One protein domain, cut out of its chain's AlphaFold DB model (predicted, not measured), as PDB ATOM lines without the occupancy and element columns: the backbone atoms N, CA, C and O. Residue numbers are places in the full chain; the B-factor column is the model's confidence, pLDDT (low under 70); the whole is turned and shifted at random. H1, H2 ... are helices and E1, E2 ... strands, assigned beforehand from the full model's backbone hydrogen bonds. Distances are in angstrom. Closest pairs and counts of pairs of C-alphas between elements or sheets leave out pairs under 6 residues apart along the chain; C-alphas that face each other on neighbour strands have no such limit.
ATOM      1  N   ARG A   3      37.988  10.745 148.575       95.31
ATOM      2  CA  ARG A   3      37.338  12.056 148.614       95.31
ATOM      3  C   ARG A   3      36.164  12.182 147.661       95.31
ATOM      4  O   ARG A   3      36.244  11.772 146.508       95.31
ATOM      5  N   PHE A   4      35.119  12.831 148.153       96.25
ATOM      6  CA  PHE A   4      33.928  13.233 147.417       96.25
ATOM      7  C   PHE A   4      33.839  14.757 147.421       96.25
ATOM      8  O   PHE A   4      34.365  15.400 148.332       96.25
ATOM      9  N   GLY A   5      33.170  15.328 146.425       94.56
ATOM     10  CA  GLY A   5      33.040  16.773 146.317       94.56
ATOM     11  C   GLY A   5      32.707  17.225 144.905       94.56
ATOM     12  O   GLY A   5      32.148  16.468 144.107       94.56
ATOM     13  N   ASP A   6      33.078  18.468 144.630       93.12
ATOM     14  CA  ASP A   6      32.835  19.183 143.387       93.12
ATOM     15  C   ASP A   6      34.159  19.566 142.690       93.12
ATOM     16  O   ASP A   6      35.195  18.924 142.895       93.12
ATOM     17  N   GLY A   7      34.129  20.627 141.875       93.00
ATOM     18  CA  GLY A   7      35.249  21.081 141.050       93.00
ATOM     19  C   GLY A   7      36.497  21.485 141.835       93.00
ATOM     20  O   GLY A   7      37.588  21.380 141.289       93.00
ATOM     21  N   ILE A   8      36.370  21.864 143.112       92.75
ATOM     22  CA  ILE A   8      37.520  22.243 143.957       92.75
ATOM     23  C   ILE A   8      38.429  21.029 144.215       92.75
ATOM     24  O   ILE A   8      39.644  21.137 144.366       92.75
ATOM     25  N   SER A   9      37.825  19.844 144.210       95.06
ATOM     26  CA  SER A   9      38.482  18.576 144.510       95.06
ATOM     27  C   SER A   9      38.585  17.635 143.314       95.06
ATOM     28  O   SER A   9      39.179  16.567 143.436       95.06
ATOM     29  N   ASP A  10      38.003  18.007 142.174       95.50
ATOM     30  CA  ASP A  10      37.970  17.190 140.967       95.50
ATOM     31  C   ASP A  10      39.325  17.210 140.245       95.50
ATOM     32  O   ASP A  10      39.731  18.212 139.652       95.50
ATOM     33  N   ILE A  11      40.003  16.061 140.253       95.81
ATOM     34  CA  ILE A  11      41.284  15.854 139.565       95.81
ATOM     35  C   ILE A  11      41.142  15.332 138.127       95.81
ATOM     36  O   ILE A  11      42.108  14.837 137.545       95.81
ATOM     37  N   GLY A  12      39.944  15.429 137.547       95.50
ATOM     38  CA  GLY A  12      39.673  15.145 136.139       95.50
ATOM     39  C   GLY A  12      38.556  14.131 135.880       95.50
ATOM     40  O   GLY A  12      38.457  13.612 134.769       95.50
ATOM     41  N   ASN A  13      37.699  13.807 136.845       96.44
ATOM     42  CA  ASN A  13      36.512  13.004 136.564       96.44
ATOM     43  C   ASN A  13      35.561  13.731 135.608       96.44
ATOM     44  O   ASN A  13      35.129  13.113 134.638       96.44
ATOM     45  N   ALA A  14      35.268  15.025 135.807       95.50
ATOM     46  CA  ALA A  14      34.286  15.733 134.975       95.50
ATOM     47  C   ALA A  14      34.603  15.673 133.477       95.50
ATOM     48  O   ALA A  14      33.708  15.450 132.667       95.50
ATOM     49  N   VAL A  15      35.880  15.785 133.099       95.75
ATOM     50  CA  VAL A  15      36.280  15.737 131.683       95.75
ATOM     51  C   VAL A  15      36.139  14.352 131.046       95.75
ATOM     52  O   VAL A  15      36.167  14.225 129.826       95.75
ATOM     53  N   ARG A  16      35.965  13.310 131.865       95.81
ATOM     54  CA  ARG A  16      35.759  11.918 131.441       95.81
ATOM     55  C   ARG A  16      34.278  11.540 131.362       95.81
ATOM     56  O   ARG A  16      33.977  10.418 130.964       95.81
ATOM     57  N   VAL A  17      33.359  12.440 131.723       93.56
ATOM     58  CA  VAL A  17      31.910  12.200 131.652       93.56
ATOM     59  C   VAL A  17      31.378  12.616 130.272       93.56
ATOM     60  O   VAL A  17      31.340  13.807 129.963       93.56
ATOM     61  N   PRO A  18      30.954  11.676 129.411       89.12
ATOM     62  CA  PRO A  18      30.388  12.012 128.110       89.12
ATOM     63  C   PRO A  18      28.956  12.572 128.227       89.12
ATOM     64  O   PRO A  18      28.254  12.275 129.194       89.12
ATOM     65  N   PRO A  19      28.478  13.335 127.223       90.69
ATOM     66  CA  PRO A  19      29.208  13.768 126.026       90.69
ATOM     67  C   PRO A  19      29.968  15.093 126.215       90.69
ATOM     68  O   PRO A  19      30.836  15.417 125.411       90.69
ATOM     69  N   VAL A  20      29.643  15.860 127.259       89.38
ATOM     70  CA  VAL A  20      30.091  17.253 127.434       89.38
ATOM     71  C   VAL A  20      31.447  17.395 128.122       89.38
ATOM     72  O   VAL A  20      32.133  18.385 127.889       89.38
ATOM     73  N   GLY A  21      31.871  16.408 128.915       91.81
ATOM     74  CA  GLY A  21      33.096  16.459 129.715       91.81
ATOM     75  C   GLY A  21      34.339  16.915 128.943       91.81
ATOM     76  O   GLY A  21      34.989  17.871 129.373       91.81
ATOM     77  N   PRO A  22      34.658  16.314 127.780       93.44
ATOM     78  CA  PRO A  22      35.830  16.703 126.991       93.44
ATOM     79  C   PRO A  22      35.812  18.159 126.496       93.44
ATOM     80  O   PRO A  22      36.859  18.710 126.156       93.44
ATOM     81  N   LEU A  23      34.637  18.795 126.456       93.81
ATOM     82  CA  LEU A  23      34.467  20.179 126.012       93.81
ATOM     83  C   LEU A  23      34.677  21.196 127.142       93.81
ATOM     84  O   LEU A  23      34.775  22.398 126.867       93.81
ATOM     85  N   PHE A  24      34.750  20.748 128.401       94.19
ATOM     86  CA  PHE A  24      34.888  21.651 129.537       94.19
ATOM     87  C   PHE A  24      36.206  22.445 129.503       94.19
ATOM     88  O   PHE A  24      37.212  21.972 128.977       94.19
ATOM     89  N   PRO A  25      36.246  23.649 130.105       94.81
ATOM     90  CA  PRO A  25      37.454  24.472 130.166       94.81
ATOM     91  C   PRO A  25      38.736  23.791 130.687       94.81
ATOM     92  O   PRO A  25      39.781  24.076 130.120       94.81
ATOM     93  N   PRO A  26      38.738  22.880 131.682       95.31
ATOM     94  CA  PRO A  26      39.979  22.304 132.206       95.31
ATOM     95  C   PRO A  26      40.670  21.282 131.285       95.31
ATOM     96  O   PRO A  26      41.639  20.644 131.698       95.31
ATOM     97  N   THR A  27      40.196  21.109 130.046       95.75
ATOM     98  CA  THR A  27      40.893  20.347 128.993       95.75
ATOM     99  C   THR A  27      41.849  21.196 128.150       95.75
ATOM    100  O   THR A  27      42.515  20.653 127.270       95.75
ATOM    101  N   ARG A  28      41.941  22.510 128.400       95.88
ATOM    102  CA  ARG A  28      42.819  23.445 127.675       95.88
ATOM    103  C   ARG A  28      43.575  24.361 128.640       95.88
ATOM    104  O   ARG A  28      43.252  24.417 129.822       95.88
ATOM    105  N   ASP A  29      44.550  25.104 128.132       95.19
ATOM    106  CA  ASP A  29      45.273  26.103 128.923       95.19
ATOM    107  C   ASP A  29      44.323  27.183 129.485       95.19
ATOM    108  O   ASP A  29      43.328  27.527 128.834       95.19
ATOM    109  N   PRO A  30      44.594  27.734 130.685       95.38
ATOM    110  CA  PRO A  30      45.819  27.593 131.487       95.38
ATOM    111  C   PRO A  30      45.797  26.433 132.502       95.38
ATOM    112  O   PRO A  30      46.635  26.376 133.401       95.38
ATOM    113  N   TYR A  31      44.825  25.524 132.417       96.38
ATOM    114  CA  TYR A  31      44.653  24.485 133.427       96.38
ATOM    115  C   TYR A  31      45.792  23.465 133.391       96.38
ATOM    116  O   TYR A  31      46.150  22.935 132.343       96.38
ATOM    117  N   GLY A  32      46.347  23.176 134.563       95.62
ATOM    118  CA  GLY A  32      47.479  22.280 134.734       95.62
ATOM    119  C   GLY A  32      48.848  22.811 134.291       95.62
ATOM    120  O   GLY A  32      49.782  22.018 134.292       95.62
ATOM    121  N   VAL A  33      49.008  24.091 133.920       96.81
ATOM    122  CA  VAL A  33      50.301  24.655 133.467       96.81
ATOM    123  C   VAL A  33      51.394  24.585 134.543       96.81
ATOM    124  O   VAL A  33      52.510  24.165 134.248       96.81
ATOM    125  N   THR A  34      51.088  24.963 135.786       97.25
ATOM    126  CA  THR A  34      52.027  24.918 136.921       97.25
ATOM    127  C   THR A  34      52.236  23.480 137.406       97.25
ATOM    128  O   THR A  34      53.356  23.066 137.697       97.25
ATOM    129  N   PHE A  35      51.160  22.693 137.466       94.31
ATOM    130  CA  PHE A  35      51.191  21.258 137.746       94.31
ATOM    131  C   PHE A  35      49.935  20.598 137.161       94.31
ATOM    132  O   PHE A  35      48.833  21.066 137.449       94.31
ATOM    133  N   PRO A  36      50.038  19.489 136.407       94.12
ATOM    134  CA  PRO A  36      51.234  18.672 136.162       94.12
ATOM    135  C   PRO A  36      52.049  19.063 134.909       94.12
ATOM    136  O   PRO A  36      52.832  18.258 134.414       94.12
ATOM    137  N   GLY A  37      51.858  20.268 134.373       96.50
ATOM    138  CA  GLY A  37      52.470  20.757 133.132       96.50
ATOM    139  C   GLY A  37      51.599  20.577 131.881       96.50
ATOM    140  O   GLY A  37      52.059  20.854 130.777       96.50
ATOM    141  N   PHE A  38      50.364  20.084 132.028       95.44
ATOM    142  CA  PHE A  38      49.390  19.940 130.943       95.44
ATOM    143  C   PHE A  38      47.946  19.830 131.478       95.44
ATOM    144  O   PHE A  38      47.743  19.383 132.616       95.44
ATOM    145  N   PRO A  39      46.924  20.152 130.661       95.12
ATOM    146  CA  PRO A  39      45.524  20.026 131.061       95.12
ATOM    147  C   PRO A  39      45.120  18.566 131.314       95.12
ATOM    148  O   PRO A  39      45.094  17.731 130.412       95.12
ATOM    149  N   THR A  40      44.770  18.251 132.562       93.19
ATOM    150  CA  THR A  40      44.305  16.910 132.986       93.19
ATOM    151  C   THR A  40      42.806  16.840 133.277       93.19
ATOM    152  O   THR A  40      42.280  15.755 133.555       93.19
ATOM    153  N   GLY A  41      42.112  17.980 133.225       93.75
ATOM    154  CA  GLY A  41      40.739  18.130 133.704       93.75
ATOM    155  C   GLY A  41      40.603  18.668 135.130       93.75
ATOM    156  O   GLY A  41      39.486  18.727 135.636       93.75
ATOM    157  N   ARG A  42      41.711  19.073 135.762       94.62
ATOM    158  CA  ARG A  42      41.732  19.802 137.039       94.62
ATOM    159  C   ARG A  42      41.253  21.238 136.845       94.62
ATOM    160  O   ARG A  42      41.700  21.910 135.923       94.62
ATOM    161  N   TRP A  43      40.416  21.741 137.750       94.56
ATOM    162  CA  TRP A  43      39.925  23.131 137.729       94.56
ATOM    163  C   TRP A  43      40.909  24.110 138.391       94.56
ATOM    164  O   TRP A  43      40.511  25.020 139.110       94.56
ATOM    165  N   SER A  44      42.204  23.898 138.159       95.69
ATOM    166  CA  SER A  44      43.311  24.726 138.638       95.69
ATOM    167  C   SER A  44      44.466  24.677 137.636       95.69
ATOM    168  O   SER A  44      44.570  23.738 136.842       95.69
ATOM    169  N   ASP A  45      45.335  25.685 137.654       96.25
ATOM    170  CA  ASP A  45      46.605  25.684 136.926       96.25
ATOM    171  C   ASP A  45      47.667  24.809 137.619       96.25
ATOM    172  O   ASP A  45      48.642  24.409 136.987       96.25
ATOM    173  N   GLY A  46      47.474  24.485 138.900       95.25
ATOM    174  CA  GLY A  46      48.416  23.715 139.703       95.25
ATOM    175  C   GLY A  46      47.762  22.676 140.612       95.25
ATOM    176  O   GLY A  46      46.715  22.096 140.308       95.25
ATOM    177  N   HIS A  47      48.413  22.427 141.748       95.19
ATOM    178  CA  HIS A  47      47.926  21.496 142.759       95.19
ATOM    179  C   HIS A  47      46.555  21.902 143.309       95.19
ATOM    180  O   HIS A  47      46.256  23.081 143.512       95.19
ATOM    181  N   LEU A  48      45.732  20.897 143.589       95.19
ATOM    182  CA  LEU A  48      44.513  21.027 144.377       95.19
ATOM    183  C   LEU A  48      44.809  20.678 145.835       95.19
ATOM    184  O   LEU A  48      45.790  20.009 146.153       95.19
ATOM    185  N   GLU A  49      43.905  21.057 146.733       94.81
ATOM    186  CA  GLU A  49      44.007  20.746 148.166       94.81
ATOM    187  C   GLU A  49      44.215  19.245 148.458       94.81
ATOM    188  O   GLU A  49      44.884  18.890 149.424       94.81
ATOM    189  N   VAL A  50      43.708  18.352 147.596       94.88
ATOM    190  CA  VAL A  50      43.940  16.903 147.719       94.88
ATOM    191  C   VAL A  50      45.378  16.487 147.491       94.88
ATOM    192  O   VAL A  50      45.802  15.511 148.099       94.88
ATOM    193  N   ASP A  51      46.113  17.194 146.635       95.06
ATOM    194  CA  ASP A  51      47.502  16.847 146.355       95.06
ATOM    195  C   ASP A  51      48.364  17.206 147.568       95.06
ATOM    196  O   ASP A  51      49.126  16.367 148.035       95.06
ATOM    197  N   TYR A  52      48.154  18.393 148.152       95.38
ATOM    198  CA  TYR A  52      48.846  18.814 149.375       95.38
ATOM    199  C   TYR A  52      48.541  17.893 150.559       95.38
ATOM    200  O   TYR A  52      49.443  17.515 151.302       95.38
ATOM    201  N   VAL A  53      47.272  17.511 150.741       95.69
ATOM    202  CA  VAL A  53      46.891  16.568 151.802       95.69
ATOM    203  C   VAL A  53      47.516  15.198 151.552       95.69
ATOM    204  O   VAL A  53      48.052  14.615 152.489       95.69
ATOM    205  N   GLY A  54      47.467  14.698 150.313       95.69
ATOM    206  CA  GLY A  54      48.068  13.425 149.924       95.69
ATOM    207  C   GLY A  54      49.565  13.386 150.201       95.69
ATOM    208  O   GLY A  54      50.043  12.467 150.859       95.69
ATOM    209  N   GLU A  55      50.290  14.419 149.782       95.81
ATOM    210  CA  GLU A  55      51.721  14.563 150.043       95.81
ATOM    211  C   GLU A  55      52.023  14.607 151.547       95.81
ATOM    212  O   GLU A  55      52.863  13.845 152.029       95.81
ATOM    213  N   ALA A  56      51.281  15.413 152.312       97.00
ATOM    214  CA  ALA A  56      51.488  15.566 153.750       97.00
ATOM    215  C   ALA A  56      51.302  14.262 154.545       97.00
ATOM    216  O   ALA A  56      51.919  14.093 155.596       97.00
ATOM    217  N   VAL A  57      50.466  13.336 154.061       96.75
ATOM    218  CA  VAL A  57      50.218  12.037 154.715       96.75
ATOM    219  C   VAL A  57      50.944  10.863 154.048       96.75
ATOM    220  O   VAL A  57      50.687   9.713 154.401       96.75
ATOM    221  N   GLY A  58      51.848  11.125 153.097       96.94
ATOM    222  CA  GLY A  58      52.636  10.088 152.423       96.94
ATOM    223  C   GLY A  58      51.844   9.233 151.427       96.94
ATOM    224  O   GLY A  58      52.171   8.067 151.227       96.94
ATOM    225  N   LEU A  59      50.804   9.800 150.811       96.12
ATOM    226  CA  LEU A  59      49.917   9.172 149.824       96.12
ATOM    227  C   LEU A  59      49.907   9.967 148.497       96.12
ATOM    228  O   LEU A  59      48.874  10.538 148.140       96.12
ATOM    229  N   PRO A  60      51.031  10.057 147.763       92.50
ATOM    230  CA  PRO A  60      51.135  10.903 146.570       92.50
ATOM    231  C   PRO A  60      50.380  10.361 145.341       92.50
ATOM    232  O   PRO A  60      50.021  11.134 144.453       92.50
ATOM    233  N   ASN A  61      50.124   9.051 145.244       94.12
ATOM    234  CA  ASN A  61      49.505   8.433 144.065       94.12
ATOM    235  C   ASN A  61      47.970   8.406 144.166       94.12
ATOM    236  O   ASN A  61      47.349   7.351 144.346       94.12
ATOM    237  N   ILE A  62      47.353   9.582 144.060       95.12
ATOM    238  CA  ILE A  62      45.897   9.764 144.083       95.12
ATOM    239  C   ILE A  62      45.368   9.926 142.652       95.12
ATOM    240  O   ILE A  62      45.885  10.735 141.880       95.12
ATOM    241  N   VAL A  63      44.306   9.195 142.295       95.75
ATOM    242  CA  VAL A  63      43.753   9.186 140.924       95.75
ATOM    243  C   VAL A  63      42.250   9.478 140.859       95.75
ATOM    244  O   VAL A  63      41.522   9.189 141.816       95.75
ATOM    245  N   PRO A  64      41.747  10.056 139.746       96.19
ATOM    246  CA  PRO A  64      40.313  10.180 139.536       96.19
ATOM    247  C   PRO A  64      39.690   8.794 139.355       96.19
ATOM    248  O   PRO A  64      40.235   7.938 138.660       96.19
ATOM    249  N   TYR A  65      38.521   8.581 139.955       96.38
ATOM    250  CA  TYR A  65      37.769   7.330 139.863       96.38
ATOM    251  C   TYR A  65      37.587   6.851 138.414       96.38
ATOM    252  O   TYR A  65      37.830   5.686 138.106       96.38
ATOM    253  N   LEU A  66      37.247   7.764 137.499       95.94
ATOM    254  CA  LEU A  66      37.021   7.452 136.085       95.94
ATOM    255  C   LEU A  66      38.312   7.179 135.290       95.94
ATOM    256  O   LEU A  66      38.238   6.906 134.095       95.94
ATOM    257  N   SER A  67      39.495   7.252 135.911       94.81
ATOM    258  CA  SER A  67      40.765   6.841 135.297       94.81
ATOM    259  C   SER A  67      41.399   5.620 135.958       94.81
ATOM    260  O   SER A  67      42.568   5.329 135.689       94.81
ATOM    261  N   ILE A  68      40.687   4.935 136.855       94.50
ATOM    262  CA  ILE A  68      41.229   3.763 137.540       94.50
ATOM    263  C   ILE A  68      41.541   2.669 136.522       94.50
ATOM    264  O   ILE A  68      40.699   2.240 135.738       94.50
ATOM    265  N   ASN A  69      42.769   2.171 136.602       93.69
ATOM    266  CA  ASN A  69      43.175   0.918 135.987       93.69
ATOM    267  C   ASN A  69      43.270  -0.162 137.071       93.69
ATOM    268  O   ASN A  69      44.082  -0.022 137.985       93.69
ATOM    269  N   ALA A  70      42.468  -1.225 136.942       88.81
ATOM    270  CA  ALA A  70      42.383  -2.329 137.903       88.81
ATOM    271  C   ALA A  70      43.704  -3.097 138.097       88.81
ATOM    272  O   ALA A  70      43.888  -3.751 139.118       88.81
ATOM    273  N   SER A  71      44.641  -2.993 137.152       92.69
ATOM    274  CA  SER A  71      45.957  -3.635 137.231       92.69
ATOM    275  C   SER A  71      46.993  -2.821 138.017       92.69
ATOM    276  O   SER A  71      48.162  -3.203 138.057       92.69
ATOM    277  N   ARG A  72      46.617  -1.676 138.603       92.94
ATOM    278  CA  ARG A  72      47.514  -0.801 139.372       92.94
ATOM    279  C   ARG A  72      46.970  -0.562 140.778       92.94
ATOM    280  O   ARG A  72      45.763  -0.495 140.980       92.94
ATOM    281  N   SER A  73      47.885  -0.400 141.732       92.62
ATOM    282  CA  SER A  73      47.565   0.057 143.088       92.62
ATOM    283  C   SER A  73      47.681   1.579 143.172       92.62
ATOM    284  O   SER A  73      48.564   2.166 142.543       92.62
ATOM    285  N   TYR A  74      46.792   2.199 143.946       95.38
ATOM    286  CA  TYR A  74      46.742   3.645 144.165       95.38
ATOM    287  C   TYR A  74      46.650   3.944 145.657       95.38
ATOM    288  O   TYR A  74      46.012   3.198 146.402       95.38
ATOM    289  N   ASP A  75      47.227   5.066 146.069       96.06
ATOM    290  CA  ASP A  75      47.209   5.529 147.458       96.06
ATOM    291  C   ASP A  75      45.861   6.170 147.816       96.06
ATOM    292  O   ASP A  75      45.446   6.244 148.982       96.06
ATOM    293  N   GLY A  76      45.129   6.631 146.801       95.25
ATOM    294  CA  GLY A  76      43.796   7.171 146.973       95.25
ATOM    295  C   GLY A  76      42.992   7.311 145.691       95.25
ATOM    296  O   GLY A  76      43.514   7.252 144.580       95.25
ATOM    297  N   VAL A  77      41.690   7.513 145.882       96.62
ATOM    298  CA  VAL A  77      40.722   7.694 144.801       96.62
ATOM    299  C   VAL A  77      39.860   8.917 145.078       96.62
ATOM    300  O   VAL A  77      39.283   9.070 146.160       96.62
ATOM    301  N   ILE A  78      39.741   9.769 144.068       96.81
ATOM    302  CA  ILE A  78      38.855  10.928 144.070       96.81
ATOM    303  C   ILE A  78      37.592  10.594 143.283       96.81
ATOM    304  O   ILE A  78      37.646  10.290 142.092       96.81
ATOM    305  N   PHE A  79      36.451  10.705 143.952       96.88
ATOM    306  CA  PHE A  79      35.106  10.558 143.396       96.88
ATOM    307  C   PHE A  79      34.436  11.905 143.112       96.88
ATOM    308  O   PHE A  79      33.308  11.944 142.632       96.88
ATOM    309  N   ALA A  80      35.103  13.011 143.442       96.38
ATOM    310  CA  ALA A  80      34.605  14.343 143.152       96.38
ATOM    311  C   ALA A  80      34.443  14.561 141.648       96.38
ATOM    312  O   ALA A  80      35.296  14.150 140.862       96.38
ATOM    313  N   VAL A  81      33.353  15.218 141.273       95.19
ATOM    314  CA  VAL A  81      33.044  15.589 139.892       95.19
ATOM    315  C   VAL A  81      32.640  17.046 139.912       95.19
ATOM    316  O   VAL A  81      31.797  17.445 140.719       95.19
ATOM    317  N   ALA A  82      33.221  17.847 139.031       93.19
ATOM    318  CA  ALA A  82      32.843  19.240 138.898       93.19
ATOM    319  C   ALA A  82      31.330  19.404 138.800       93.19
ATOM    320  O   ALA A  82      30.656  18.644 138.105       93.19
ATOM    321  N   ARG A  83      30.810  20.438 139.473       88.75
ATOM    322  CA  ARG A  83      29.380  20.791 139.467       88.75
ATOM    323  C   ARG A  83      28.476  19.789 140.198       88.75
ATOM    324  O   ARG A  83      27.256  19.932 140.155       88.75
ATOM    325  N   SER A  84      29.056  18.811 140.899       91.12
ATOM    326  CA  SER A  84      28.314  17.963 141.829       91.12
ATOM    327  C   SER A  84      27.654  18.811 142.915       91.12
ATOM    328  O   SER A  84      28.222  19.788 143.402       91.12
ATOM    329  N   THR A  85      26.436  18.437 143.292       90.50
ATOM    330  CA  THR A  85      25.655  19.115 144.328       90.50
ATOM    331  C   THR A  85      25.387  18.159 145.479       90.50
ATOM    332  O   THR A  85      25.258  16.952 145.288       90.50
ATOM    333  N   SER A  86      25.275  18.695 146.697       91.00
ATOM    334  CA  SER A  86      24.937  17.885 147.876       91.00
ATOM    335  C   SER A  86      23.499  17.349 147.842       91.00
ATOM    336  O   SER A  86      23.191  16.376 148.523       91.00
ATOM    337  N   LEU A  87      22.612  17.992 147.074       90.62
ATOM    338  CA  LEU A  87      21.194  17.651 146.950       90.62
ATOM    339  C   LEU A  87      20.888  17.108 145.553       90.62
ATOM    340  O   LEU A  87      21.552  17.449 144.583       90.62
ATOM    341  N   ASN A  88      19.840  16.294 145.432       87.69
ATOM    342  CA  ASN A  88      19.419  15.756 144.139       87.69
ATOM    343  C   ASN A  88      18.886  16.872 143.217       87.69
ATOM    344  O   ASN A  88      18.233  17.808 143.680       87.69
ATOM    345  N   ALA A  89      19.069  16.719 141.904       83.88
ATOM    346  CA  ALA A  89      18.500  17.581 140.866       83.88
ATOM    347  C   ALA A  89      17.009  17.920 141.074       83.88
ATOM    348  O   ALA A  89      16.589  19.042 140.798       83.88
ATOM    349  N   SER A  90      16.219  16.988 141.619       87.44
ATOM    350  CA  SER A  90      14.793  17.197 141.919       87.44
ATOM    351  C   SER A  90      14.551  18.359 142.889       87.44
ATOM    352  O   SER A  90      13.603  19.119 142.711       87.44
ATOM    353  N   PHE A  91      15.430  18.543 143.881       88.75
ATOM    354  CA  PHE A  91      15.348  19.659 144.826       88.75
ATOM    355  C   PHE A  91      15.454  21.010 144.107       88.75
ATOM    356  O   PHE A  91      14.675  21.923 144.379       88.75
ATOM    357  N   PHE A  92      16.393  21.124 143.165       84.44
ATOM    358  CA  PHE A  92      16.610  22.351 142.397       84.44
ATOM    359  C   PHE A  92      15.498  22.585 141.375       84.44
ATOM    360  O   PHE A  92      14.978  23.697 141.290       84.44
ATOM    361  N   SER A  93      15.066  21.519 140.693       85.25
ATOM    362  CA  SER A  93      13.976  21.559 139.714       85.25
ATOM    363  C   SER A  93      12.683  22.122 140.319       85.25
ATOM    364  O   SER A  93      12.090  23.047 139.769       85.25
ATOM    365  N   ILE A  94      12.304  21.663 141.520       87.75
ATOM    366  CA  ILE A  94      11.116  22.162 142.242       87.75
ATOM    367  C   ILE A  94      11.252  23.648 142.615       87.75
ATOM    368  O   ILE A  94      10.258  24.365 142.710       87.75
ATOM    369  N   LYS A  95      12.478  24.137 142.817       84.62
ATOM    370  CA  LYS A  95      12.769  25.541 143.136       84.62
ATOM    371  C   LYS A  95      12.862  26.441 141.897       84.62
ATOM    372  O   LYS A  95      13.183  27.615 142.051       84.62
ATOM    373  N   GLY A  96      12.587  25.917 140.701       79.94
ATOM    374  CA  GLY A  96      12.684  26.666 139.444       79.94
ATOM    375  C   GLY A  96      14.121  26.908 138.978       79.94
ATOM    376  O   GLY A  96      14.337  27.632 138.010       79.94
TER     377      GLY A  96
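What this domain is: This is residues 3 to 96 of the 102 residues of an uncharacterized protein of Salvia splendens (UniProt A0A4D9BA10). This is a body with little regular structure, mostly loops, holding a tiny two-stranded sheet, E1 and E2, and a short helix, H1; residues 87 to 96, with H2, stick out as an arm that makes the length. The printed part has 94 residues, in the order H1, E1, E2, H2; the sheet is parallel, the class mixed, with 20 residues in named elements. It is compact, with a radius of gyration of the C-alphas of 14.2 A, and spans 44 by 27 by 26 A.

Where its parts are: E1 is residues 62 to 64 and E2 residues 76 to 78. H1, residues 49 to 56, runs 10.7 A from C-alpha 49 at (44.007, 20.746, 148.166). H2, residues 89 to 94, runs 8.8 A to C-alpha 94 at (11.116, 22.162, 142.242).

How they stand to each other: E1 and E2 are parallel neighbours at 31 degrees, with N 78 and O 63 within hydrogen-bond range at 2.9 A. The closest C-alphas of H1 and E1, Gly 54 and Ile 62, are 7.2 A apart. H1 and E2 are only just apart, at 8.1 A. H2 is apart from H1 and E1. In H1 and H2 every O i to N i+4 pair is within hydrogen-bond range.

The domain as a whole: The farthest C-alphas, Gly 58 and Gly 96, are 45.2 A apart. The printed part has no cut. The link from E1 to E2 is long. No printed residue is under 70 in pLDDT.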